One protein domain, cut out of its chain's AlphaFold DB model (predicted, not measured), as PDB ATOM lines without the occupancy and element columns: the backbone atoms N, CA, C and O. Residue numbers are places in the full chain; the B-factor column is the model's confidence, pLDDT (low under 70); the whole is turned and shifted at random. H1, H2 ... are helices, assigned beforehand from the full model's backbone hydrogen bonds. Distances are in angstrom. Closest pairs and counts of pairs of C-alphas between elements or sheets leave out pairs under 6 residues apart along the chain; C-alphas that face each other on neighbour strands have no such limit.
ATOM      1  N   GLY A  13     137.122 101.028 130.612       95.25
ATOM      2  CA  GLY A  13     138.436 101.682 130.584       95.25
ATOM      3  C   GLY A  13     139.514 100.891 131.333       95.25
ATOM      4  O   GLY A  13     140.620 100.720 130.831       95.25
ATOM      5  N   LYS A  14     139.168 100.336 132.502       96.12
ATOM      6  CA  LYS A  14     140.071  99.478 133.280       96.12
ATOM      7  C   LYS A  14     140.302  98.134 132.588       96.12
ATOM      8  O   LYS A  14     141.431  97.660 132.571       96.12
ATOM      9  N   PHE A  15     139.260  97.558 131.990       97.50
ATOM     10  CA  PHE A  15     139.341  96.303 131.243       97.50
ATOM     11  C   PHE A  15     140.308  96.417 130.060       97.50
ATOM     12  O   PHE A  15     141.217  95.604 129.936       97.50
ATOM     13  N   LEU A  16     140.156  97.452 129.226       97.56
ATOM     14  CA  LEU A  16     141.021  97.671 128.066       97.56
ATOM     15  C   LEU A  16     142.459  97.984 128.474       97.56
ATOM     16  O   LEU A  16     143.376  97.430 127.878       97.56
ATOM     17  N   PHE A  17     142.654  98.808 129.507       97.25
ATOM     18  CA  PHE A  17     143.985  99.108 130.033       97.25
ATOM     19  C   PHE A  17     144.701  97.839 130.512       97.25
ATOM     20  O   PHE A  17     145.831  97.571 130.115       97.25
ATOM     21  N   GLN A  18     144.032  97.019 131.325       96.75
ATOM     22  CA  GLN A  18     144.622  95.782 131.835       96.75
ATOM     23  C   GLN A  18     144.861  94.762 130.721       96.75
ATOM     24  O   GLN A  18     145.902  94.111 130.711       96.75
ATOM     25  N   TYR A  19     143.936  94.647 129.764       97.69
ATOM     26  CA  TYR A  19     144.135  93.796 128.597       97.69
ATOM     27  C   TYR A  19     145.362  94.234 127.794       97.69
ATOM     28  O   TYR A  19     146.192  93.389 127.470       97.69
ATOM     29  N   GLU A  20     145.512  95.537 127.525       96.88
ATOM     30  CA  GLU A  20     146.660  96.093 126.805       96.88
ATOM     31  C   GLU A  20     147.989  95.777 127.503       96.88
ATOM     32  O   GLU A  20     148.926  95.298 126.862       96.88
ATOM     33  N   GLU A  21     148.071  96.003 128.813       96.38
ATOM     34  CA  GLU A  21     149.280  95.716 129.591       96.38
ATOM     35  C   GLU A  21     149.646  94.227 129.529       96.38
ATOM     36  O   GLU A  21     150.803  93.867 129.297       96.38
ATOM     37  N   MET A  22     148.653  93.342 129.657       95.62
ATOM     38  CA  MET A  22     148.875  91.897 129.619       95.62
ATOM     39  C   MET A  22     149.288  91.408 128.227       95.62
ATOM     40  O   MET A  22     150.223  90.616 128.128       95.62
ATOM     41  N   ILE A  23     148.665  91.886 127.141       94.62
ATOM     42  CA  ILE A  23     149.089  91.498 125.783       94.62
ATOM     43  C   ILE A  23     150.479  92.046 125.449       94.62
ATOM     44  O   ILE A  23     151.254  91.353 124.798       94.62
ATOM     45  N   ARG A  24     150.837  93.250 125.921       93.00
ATOM     46  CA  ARG A  24     152.194  93.799 125.763       93.00
ATOM     47  C   ARG A  24     153.223  92.936 126.478       93.00
ATOM     48  O   ARG A  24     154.267  92.652 125.902       93.00
ATOM     49  N   HIS A  25     152.918  92.491 127.696       90.56
ATOM     50  CA  HIS A  25     153.777  91.562 128.422       90.56
ATOM     51  C   HIS A  25     153.914  90.227 127.680       90.56
ATOM     52  O   HIS A  25     155.029  89.788 127.431       90.56
ATOM     53  N   VAL A  26     152.804  89.634 127.225       88.75
ATOM     54  CA  VAL A  26     152.818  88.405 126.411       88.75
ATOM     55  C   VAL A  26     153.673  88.571 125.152       88.75
ATOM     56  O   VAL A  26     154.453  87.682 124.827       88.75
ATOM     57  N   LEU A  27     153.564  89.701 124.453       87.31
ATOM     58  CA  LEU A  27     154.387  89.986 123.277       87.31
ATOM     59  C   LEU A  27     155.869  90.129 123.636       87.31
ATOM     60  O   LEU A  27     156.704  89.600 122.912       87.31
ATOM     61  N   ASN A  28     156.212  90.785 124.742       84.62
ATOM     62  CA  ASN A  28     157.607  90.919 125.166       84.62
ATOM     63  C   ASN A  28     158.236  89.579 125.584       84.62
ATOM     64  O   ASN A  28     159.402  89.349 125.289       84.62
ATOM     65  N   GLU A  29     157.483  88.711 126.263       80.62
ATOM     66  CA  GLU A  29     158.008  87.441 126.788       80.62
ATOM     67  C   GLU A  29     157.998  86.313 125.750       80.62
ATOM     68  O   GLU A  29     158.891  85.469 125.733       80.62
ATOM     69  N   LEU A  30     156.974  86.261 124.892       73.12
ATOM     70  CA  LEU A  30     156.729  85.128 123.990       73.12
ATOM     71  C   LEU A  30     156.974  85.460 122.512       73.12
ATOM     72  O   LEU A  30     156.684  84.640 121.638       73.12
ATOM     73  N   SER A  31     157.475  86.655 122.196       65.00
ATOM     74  CA  SER A  31     157.782  87.043 120.819       65.00
ATOM     75  C   SER A  31     158.996  87.973 120.728       65.00
ATOM     76  O   SER A  31     159.410  88.575 121.710       65.00
ATOM     77  N   PHE A  32     159.566  88.116 119.529       66.06
ATOM     78  CA  PHE A  32     160.693  89.024 119.245       66.06
ATOM     79  C   PHE A  32     160.232  90.354 118.638       66.06
ATOM     80  O   PHE A  32     160.904  90.947 117.794       66.06
ATOM     81  N   VAL A  33     159.025  90.779 118.989       73.94
ATOM     82  CA  VAL A  33     158.331  91.871 118.312       73.94
ATOM     83  C   VAL A  33     158.814  93.221 118.832       73.94
ATOM     84  O   VAL A  33     158.766  93.490 120.029       73.94
ATOM     85  N   ASP A  34     159.212  94.114 117.924       79.56
ATOM     86  CA  ASP A  34     159.464  95.509 118.281       79.56
ATOM     87  C   ASP A  34     158.133  96.262 118.428       79.56
ATOM     88  O   ASP A  34     157.481  96.629 117.450       79.56
ATOM     89  N   LEU A  35     157.733  96.555 119.668       83.12
ATOM     90  CA  LEU A  35     156.529  97.341 119.970       83.12
ATOM     91  C   LEU A  35     156.569  98.772 119.397       83.12
ATOM     92  O   LEU A  35     155.540  99.462 119.369       83.12
ATOM     93  N   LYS A  36     157.738  99.259 118.959       83.62
ATOM     94  CA  LYS A  36     157.877 100.557 118.290       83.62
ATOM     95  C   LYS A  36     157.563 100.486 116.795       83.62
ATOM     96  O   LYS A  36     157.262 101.549 116.234       83.62
ATOM     97  N   ASP A  37     157.551  99.297 116.195       81.50
ATOM     98  CA  ASP A  37     157.237  99.077 114.785       81.50
ATOM     99  C   ASP A  37     155.829  99.625 114.447       81.50
ATOM    100  O   ASP A  37     154.842  99.305 115.129       81.50
ATOM    101  N   PRO A  38     155.692 100.477 113.411       86.19
ATOM    102  CA  PRO A  38     154.400 100.983 112.952       86.19
ATOM    103  C   PRO A  38     153.352  99.893 112.676       86.19
ATOM    104  O   PRO A  38     152.182 100.080 113.019       86.19
ATOM    105  N   LYS A  39     153.747  98.753 112.099       83.88
ATOM    106  CA  LYS A  39     152.860  97.623 111.795       83.88
ATOM    107  C   LYS A  39     152.333  96.979 113.072       83.88
ATOM    108  O   LYS A  39     151.128  96.777 113.211       83.88
ATOM    109  N   VAL A  40     153.213  96.743 114.042       87.19
ATOM    110  CA  VAL A  40     152.853  96.193 115.358       87.19
ATOM    111  C   VAL A  40     151.893  97.127 116.087       87.19
ATOM    112  O   VAL A  40     150.888  96.681 116.640       87.19
ATOM    113  N   LYS A  41     152.123  98.443 116.022       90.56
ATOM    114  CA  LYS A  41     151.194  99.442 116.577       90.56
ATOM    115  C   LYS A  41     149.812  99.385 115.928       90.56
ATOM    116  O   LYS A  41     148.813  99.578 116.621       90.56
ATOM    117  N   ILE A  42     149.726  99.138 114.619       92.19
ATOM    118  CA  ILE A  42     148.445  98.968 113.915       92.19
ATOM    119  C   ILE A  42     147.738  97.695 114.391       92.19
ATOM    120  O   ILE A  42     146.545  97.742 114.701       92.19
ATOM    121  N   LEU A  43     148.468  96.585 114.510       92.12
ATOM    122  CA  LEU A  43     147.930  95.315 114.999       92.12
ATOM    123  C   LEU A  43     147.434  95.420 116.446       92.12
ATOM    124  O   LEU A  43     146.325  94.976 116.739       92.12
ATOM    125  N   LEU A  44     148.187  96.083 117.332       93.94
ATOM    126  CA  LEU A  44     147.766  96.345 118.712       93.94
ATOM    127  C   LEU A  44     146.459  97.143 118.748       93.94
ATOM    128  O   LEU A  44     145.525  96.767 119.450       93.94
ATOM    129  N   LYS A  45     146.341  98.203 117.939       94.94
ATOM    130  CA  LYS A  45     145.092  98.979 117.843       94.94
ATOM    131  C   LYS A  45     143.911  98.124 117.378       94.94
ATOM    132  O   LYS A  45     142.807  98.285 117.892       94.94
ATOM    133  N   ALA A  46     144.121  97.232 116.410       95.44
ATOM    134  CA  ALA A  46     143.082  96.315 115.947       95.44
ATOM    135  C   ALA A  46     142.677  95.313 117.043       95.44
ATOM    136  O   ALA A  46     141.491  95.038 117.223       95.44
ATOM    137  N   GLU A  47     143.646  94.820 117.814       96.06
ATOM    138  CA  GLU A  47     143.406  93.896 118.920       96.06
ATOM    139  C   GLU A  47     142.628  94.549 120.071       96.06
ATOM    140  O   GLU A  47     141.694  93.949 120.600       96.06
ATOM    141  N   LEU A  48     142.926  95.808 120.405       97.00
ATOM    142  CA  LEU A  48     142.172  96.554 121.418       97.00
ATOM    143  C   LEU A  48     140.725  96.825 120.986       97.00
ATOM    144  O   LEU A  48     139.811  96.657 121.789       97.00
ATOM    145  N   ARG A  49     140.487  97.142 119.706       96.69
ATOM    146  CA  ARG A  49     139.119  97.252 119.160       96.69
ATOM    147  C   ARG A  49     138.356  95.929 119.254       96.69
ATOM    148  O   ARG A  49     137.167  95.912 119.558       96.69
ATOM    149  N   ARG A  50     139.032  94.801 119.015       96.25
ATOM    150  CA  ARG A  50     138.441  93.466 119.202       96.25
ATOM    151  C   ARG A  50     138.076  93.222 120.670       96.25
ATOM    152  O   ARG A  50     137.000  92.683 120.935       96.25
ATOM    153  N   ALA A  51     138.943  93.601 121.606       96.81
ATOM    154  CA  ALA A  51     138.681  93.459 123.035       96.81
ATOM    155  C   ALA A  51     137.484  94.307 123.488       96.81
ATOM    156  O   ALA A  51     136.621  93.807 124.206       96.81
ATOM    157  N   GLU A  52     137.377  95.540 122.993       97.75
ATOM    158  CA  GLU A  52     136.226  96.417 123.227       97.75
ATOM    159  C   GLU A  52     134.918  95.799 122.705       97.75
ATOM    160  O   GLU A  52     133.945  95.676 123.449       97.75
ATOM    161  N   ASN A  53     134.900  95.300 121.467       97.31
ATOM    162  CA  ASN A  53     133.726  94.605 120.924       97.31
ATOM    163  C   ASN A  53     133.355  93.359 121.744       97.31
ATOM    164  O   ASN A  53     132.176  93.067 121.955       97.31
ATOM    165  N   SER A  54     134.361  92.627 122.229       95.94
ATOM    166  CA  SER A  54     134.164  91.437 123.066       95.94
ATOM    167  C   SER A  54     133.584  91.799 124.436       95.94
ATOM    168  O   SER A  54     132.762  91.048 124.963       95.94
ATOM    169  N   PHE A  55     133.957  92.955 124.993       97.44
ATOM    170  CA  PHE A  55     133.373  93.499 126.218       97.44
ATOM    171  C   PHE A  55     131.881  93.793 126.038       97.44
ATOM    172  O   PHE A  55     131.058  93.306 126.815       97.44
ATOM    173  N   TYR A  56     131.511  94.542 124.993       97.31
ATOM    174  CA  TYR A  56     130.107  94.876 124.735       97.31
ATOM    175  C   TYR A  56     129.268  93.634 124.430       97.31
ATOM    176  O   TYR A  56     128.179  93.480 124.977       97.31
ATOM    177  N   THR A  57     129.808  92.697 123.649       96.62
ATOM    178  CA  THR A  57     129.137  91.420 123.357       96.62
ATOM    179  C   THR A  57     128.852  90.631 124.637       96.62
ATOM    180  O   THR A  57     127.771  90.062 124.796       96.62
ATOM    181  N   PHE A  58     129.804  90.594 125.574       95.75
ATOM    182  CA  PHE A  58     129.591  89.957 126.871       95.75
ATOM    183  C   PHE A  58     128.506  90.684 127.671       95.75
ATOM    184  O   PHE A  58     127.611  90.031 128.212       95.75
ATOM    185  N   TYR A  59     128.556  92.016 127.716       94.88
ATOM    186  CA  TYR A  59     127.577  92.830 128.431       94.88
ATOM    187  C   TYR A  59     126.154  92.620 127.905       94.88
ATOM    188  O   TYR A  59     125.225  92.431 128.688       94.88
ATOM    189  N   GLU A  60     125.962  92.587 126.587       94.88
ATOM    190  CA  GLU A  60     124.649  92.352 125.981       94.88
ATOM    191  C   GLU A  60     124.071  90.980 126.344       94.88
ATOM    192  O   GLU A  60     122.877  90.873 126.635       94.88
ATOM    193  N   ARG A  61     124.920  89.947 126.375       94.25
ATOM    194  CA  ARG A  61     124.523  88.564 126.680       94.25
ATOM    195  C   ARG A  61     124.248  88.334 128.162       94.25
ATOM    196  O   ARG A  61     123.318  87.608 128.498       94.25
ATOM    197  N   ASN A  62     125.042  88.946 129.038       91.25
ATOM    198  CA  ASN A  62     125.028  88.665 130.475       91.25
ATOM    199  C   ASN A  62     124.382  89.779 131.311       91.25
ATOM    200  O   ASN A  62     124.215  89.616 132.517       91.25
ATOM    201  N   ARG A  63     124.025  90.911 130.683       92.62
ATOM    202  CA  ARG A  63     123.473  92.122 131.325       92.62
ATOM    203  C   ARG A  63     124.335  92.644 132.482       92.62
ATOM    204  O   ARG A  63     123.823  93.207 133.444       92.62
ATOM    205  N   ARG A  64     125.648  92.436 132.380       92.50
ATOM    206  CA  ARG A  64     126.660  92.782 133.383       92.50
ATOM    207  C   ARG A  64     128.031  92.897 132.719       92.50
ATOM    208  O   ARG A  64     128.294  92.189 131.749       92.50
ATOM    209  N   GLU A  65     128.903  93.762 133.239       94.75
ATOM    210  CA  GLU A  65     130.284  93.850 132.761       94.75
ATOM    211  C   GLU A  65     131.094  92.564 133.043       94.75
ATOM    212  O   GLU A  65     130.846  91.887 134.048       94.75
ATOM    213  N   PRO A  66     132.080  92.232 132.191       94.94
ATOM    214  CA  PRO A  66     133.004  91.130 132.433       94.94
ATOM    215  C   PRO A  66     133.829  91.296 133.711       94.94
ATOM    216  O   PRO A  66     134.071  92.411 134.173       94.94
ATOM    217  N   ASP A  67     134.311  90.177 134.242       95.38
ATOM    218  CA  ASP A  67     135.221  90.114 135.385       95.38
ATOM    219  C   ASP A  67     136.666  89.783 134.954       95.38
ATOM    220  O   ASP A  67     136.998  89.701 133.765       95.38
ATOM    221  N   TYR A  68     137.548  89.586 135.936       94.19
ATOM    222  CA  TYR A  68     138.943  89.207 135.688       94.19
ATOM    223  C   TYR A  68     139.104  87.812 135.086       94.19
ATOM    224  O   TYR A  68     140.091  87.578 134.391       94.19
ATOM    225  N   ALA A  69     138.164  86.895 135.324       94.31
ATOM    226  CA  ALA A  69     138.239  85.558 134.748       94.31
ATOM    227  C   ALA A  69     138.043  85.630 133.228       94.31
ATOM    228  O   ALA A  69     138.841  85.070 132.478       94.31
ATOM    229  N   TYR A  70     137.061  86.412 132.771       95.56
ATOM    230  CA  TYR A  70     136.870  86.673 131.344       95.56
ATOM    231  C   TYR A  70     138.057  87.421 130.721       95.56
ATOM    232  O   TYR A  70     138.492  87.101 129.614       95.56
ATOM    233  N   LEU A  71     138.623  88.402 131.434       96.00
ATOM    234  CA  LEU A  71     139.835  89.094 130.987       96.00
ATOM    235  C   LEU A  71     141.003  88.109 130.789       96.00
ATOM    236  O   LEU A  71     141.674  88.142 129.758       96.00
ATOM    237  N   GLN A  72     141.231  87.211 131.749       94.81
ATOM    238  CA  GLN A  72     142.294  86.211 131.676       94.81
ATOM    239  C   GLN A  72     142.065  85.202 130.542       94.81
ATOM    240  O   GLN A  72     143.016  84.825 129.852       94.81
ATOM    241  N   GLU A  73     140.818  84.794 130.307       95.19
ATOM    242  CA  GLU A  73     140.448  83.951 129.167       95.19
ATOM    243  C   GLU A  73     140.791  84.639 127.838       95.19
ATOM    244  O   GLU A  73     141.424  84.033 126.971       95.19
ATOM    245  N   MET A  74     140.455  85.923 127.699       96.06
ATOM    246  CA  MET A  74     140.793  86.728 126.521       96.06
ATOM    247  C   MET A  74     142.308  86.811 126.288       96.06
ATOM    248  O   MET A  74     142.762  86.616 125.159       96.06
ATOM    249  N   VAL A  75     143.101  87.048 127.340       96.00
ATOM    250  CA  VAL A  75     144.576  87.078 127.254       96.00
ATOM    251  C   VAL A  75     145.135  85.708 126.864       96.00
ATOM    252  O   VAL A  75     146.008  85.612 126.002       96.00
ATOM    253  N   THR A  76     144.598  84.633 127.439       93.25
ATOM    254  CA  THR A  76     145.001  83.260 127.097       93.25
ATOM    255  C   THR A  76     144.682  82.956 125.632       93.25
ATOM    256  O   THR A  76     145.528  82.458 124.892       93.25
ATOM    257  N   ASN A  77     143.483  83.325 125.171       93.06
ATOM    258  CA  ASN A  77     143.067  83.166 123.782       93.06
ATOM    259  C   ASN A  77     143.972  83.948 122.819       93.06
ATOM    260  O   ASN A  77     144.304  83.436 121.748       93.06
ATOM    261  N   PHE A  78     144.385  85.160 123.204       94.19
ATOM    262  CA  PHE A  78     145.353  85.952 122.454       94.19
ATOM    263  C   PHE A  78     146.690  85.217 122.312       94.19
ATOM    264  O   PHE A  78     147.151  85.013 121.186       94.19
ATOM    265  N   GLY A  79     147.272  84.771 123.429       88.69
ATOM    266  CA  GLY A  79     148.552  84.062 123.436       88.69
ATOM    267  C   GLY A  79     148.530  82.786 122.593       88.69
ATOM    268  O   GLY A  79     149.457  82.542 121.834       88.69
ATOM    269  N   VAL A  80     147.445  82.008 122.657       86.38
ATOM    270  CA  VAL A  80     147.334  80.738 121.919       86.38
ATOM    271  C   VAL A  80     147.065  80.947 120.428       86.38
ATOM    272  O   VAL A  80     147.665  80.276 119.595       86.38
ATOM    273  N   ASN A  81     146.154  81.854 120.066       87.38
ATOM    274  CA  ASN A  81     145.605  81.885 118.703       87.38
ATOM    275  C   ASN A  81     146.058  83.085 117.867       87.38
ATOM    276  O   ASN A  81     145.867  83.092 116.649       87.38
ATOM    277  N   ARG A  82     146.573  84.144 118.501       88.94
ATOM    278  CA  ARG A  82     146.726  85.452 117.845       88.94
ATOM    279  C   ARG A  82     148.123  86.030 117.912       88.94
ATOM    280  O   ARG A  82     148.436  86.871 117.074       88.94
ATOM    281  N   ILE A  83     148.967  85.551 118.821       87.50
ATOM    282  CA  ILE A  83     150.355  86.008 118.925       87.50
ATOM    283  C   ILE A  83     151.116  85.879 117.593       87.50
ATOM    284  O   ILE A  83     151.896  86.759 117.241       87.50
ATOM    285  N   GLN A  84     150.807  84.856 116.790       82.44
ATOM    286  CA  GLN A  84     151.390  84.638 115.462       82.44
ATOM    287  C   GLN A  84     151.190  85.810 114.487       82.44
ATOM    288  O   GLN A  84     152.032  86.031 113.627       82.44
ATOM    289  N   TYR A  85     150.116  86.599 114.620       83.94
ATOM    290  CA  TYR A  85     149.877  87.750 113.737       83.94
ATOM    291  C   TYR A  85     150.821  88.917 114.017       83.94
ATOM    292  O   TYR A  85     150.982  89.789 113.167       83.94
ATOM    293  N   PHE A  86     151.397  88.950 115.219       83.44
ATOM    294  CA  PHE A  86     152.338  89.978 115.646       83.44
ATOM    295  C   PHE A  86     153.773  89.612 115.310       83.44
ATOM    296  O   PHE A  86     154.616  90.502 115.300       83.44
ATOM    297  N   GLN A  87     154.049  88.339 115.016       72.00
ATOM    298  CA  GLN A  87     155.367  87.929 114.567       72.00
ATOM    299  C   GLN A  87     155.724  88.675 113.273       72.00
ATOM    300  O   GLN A  87     154.831  88.958 112.463       72.00
TER     301      GLN A  87
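What this domain is: This is residues 13 to 87 of the 182 residues of an uncharacterized protein of Enterococcus mundtii (UniProt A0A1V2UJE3). A long helix, H2, runs along most of an elongated body, and two shorter helices, H1 and H3, pack on each other to one side of it. H1 slants away from the middle of H2, which it meets near its first end, across to H3. The 75 printed residues have three named helices, in the order H1, H2, H3, and no named strand; the class is all helix. The whole is compact, with a radius of gyration of the C-alphas of 12.5 A and spans of 39 by 20 by 20 A.

How they stand to each other: H2, residues 38 to 62, with its residues 48 to 52 alone, touches residues 16 to 20 of H1, residues 13 to 30. Their closest C-alphas, of Leu 48 and Leu 16, are 6.8 A apart; the helices run opposite ways at a steep tilt of 47 degrees. H1 touches H3, residues 68 to 81, closest at the C-alphas of Ile 23 and Val 75, 6.5 A. They run the same way at 36 degrees, only just a steep tilt. H2 and H3 are close but not clearly touching, with the C-alphas of Ala 51 and Met 74 closest at 7.9 A. In H1, H2 and H3 every O i to N i+4 pair is within hydrogen-bond range.

Where its parts are: H2 measures 36.4 A from C-alpha 38 to C-alpha 62, H1 25.5 A and H3 19.7 A. H1 begins at C-alpha 13 (138.436, 101.682, 130.584), and H3 ends at C-alpha 81 (145.605, 81.885, 118.703).

The domain as a whole: The two farthest C-alphas, of Phe 32 and Arg 63, are 39.3 A apart. The printed part has no cut; the link H1 to H2 is short, and H2 to H3 is tight. Residues 31 to 32 have pLDDT under 70.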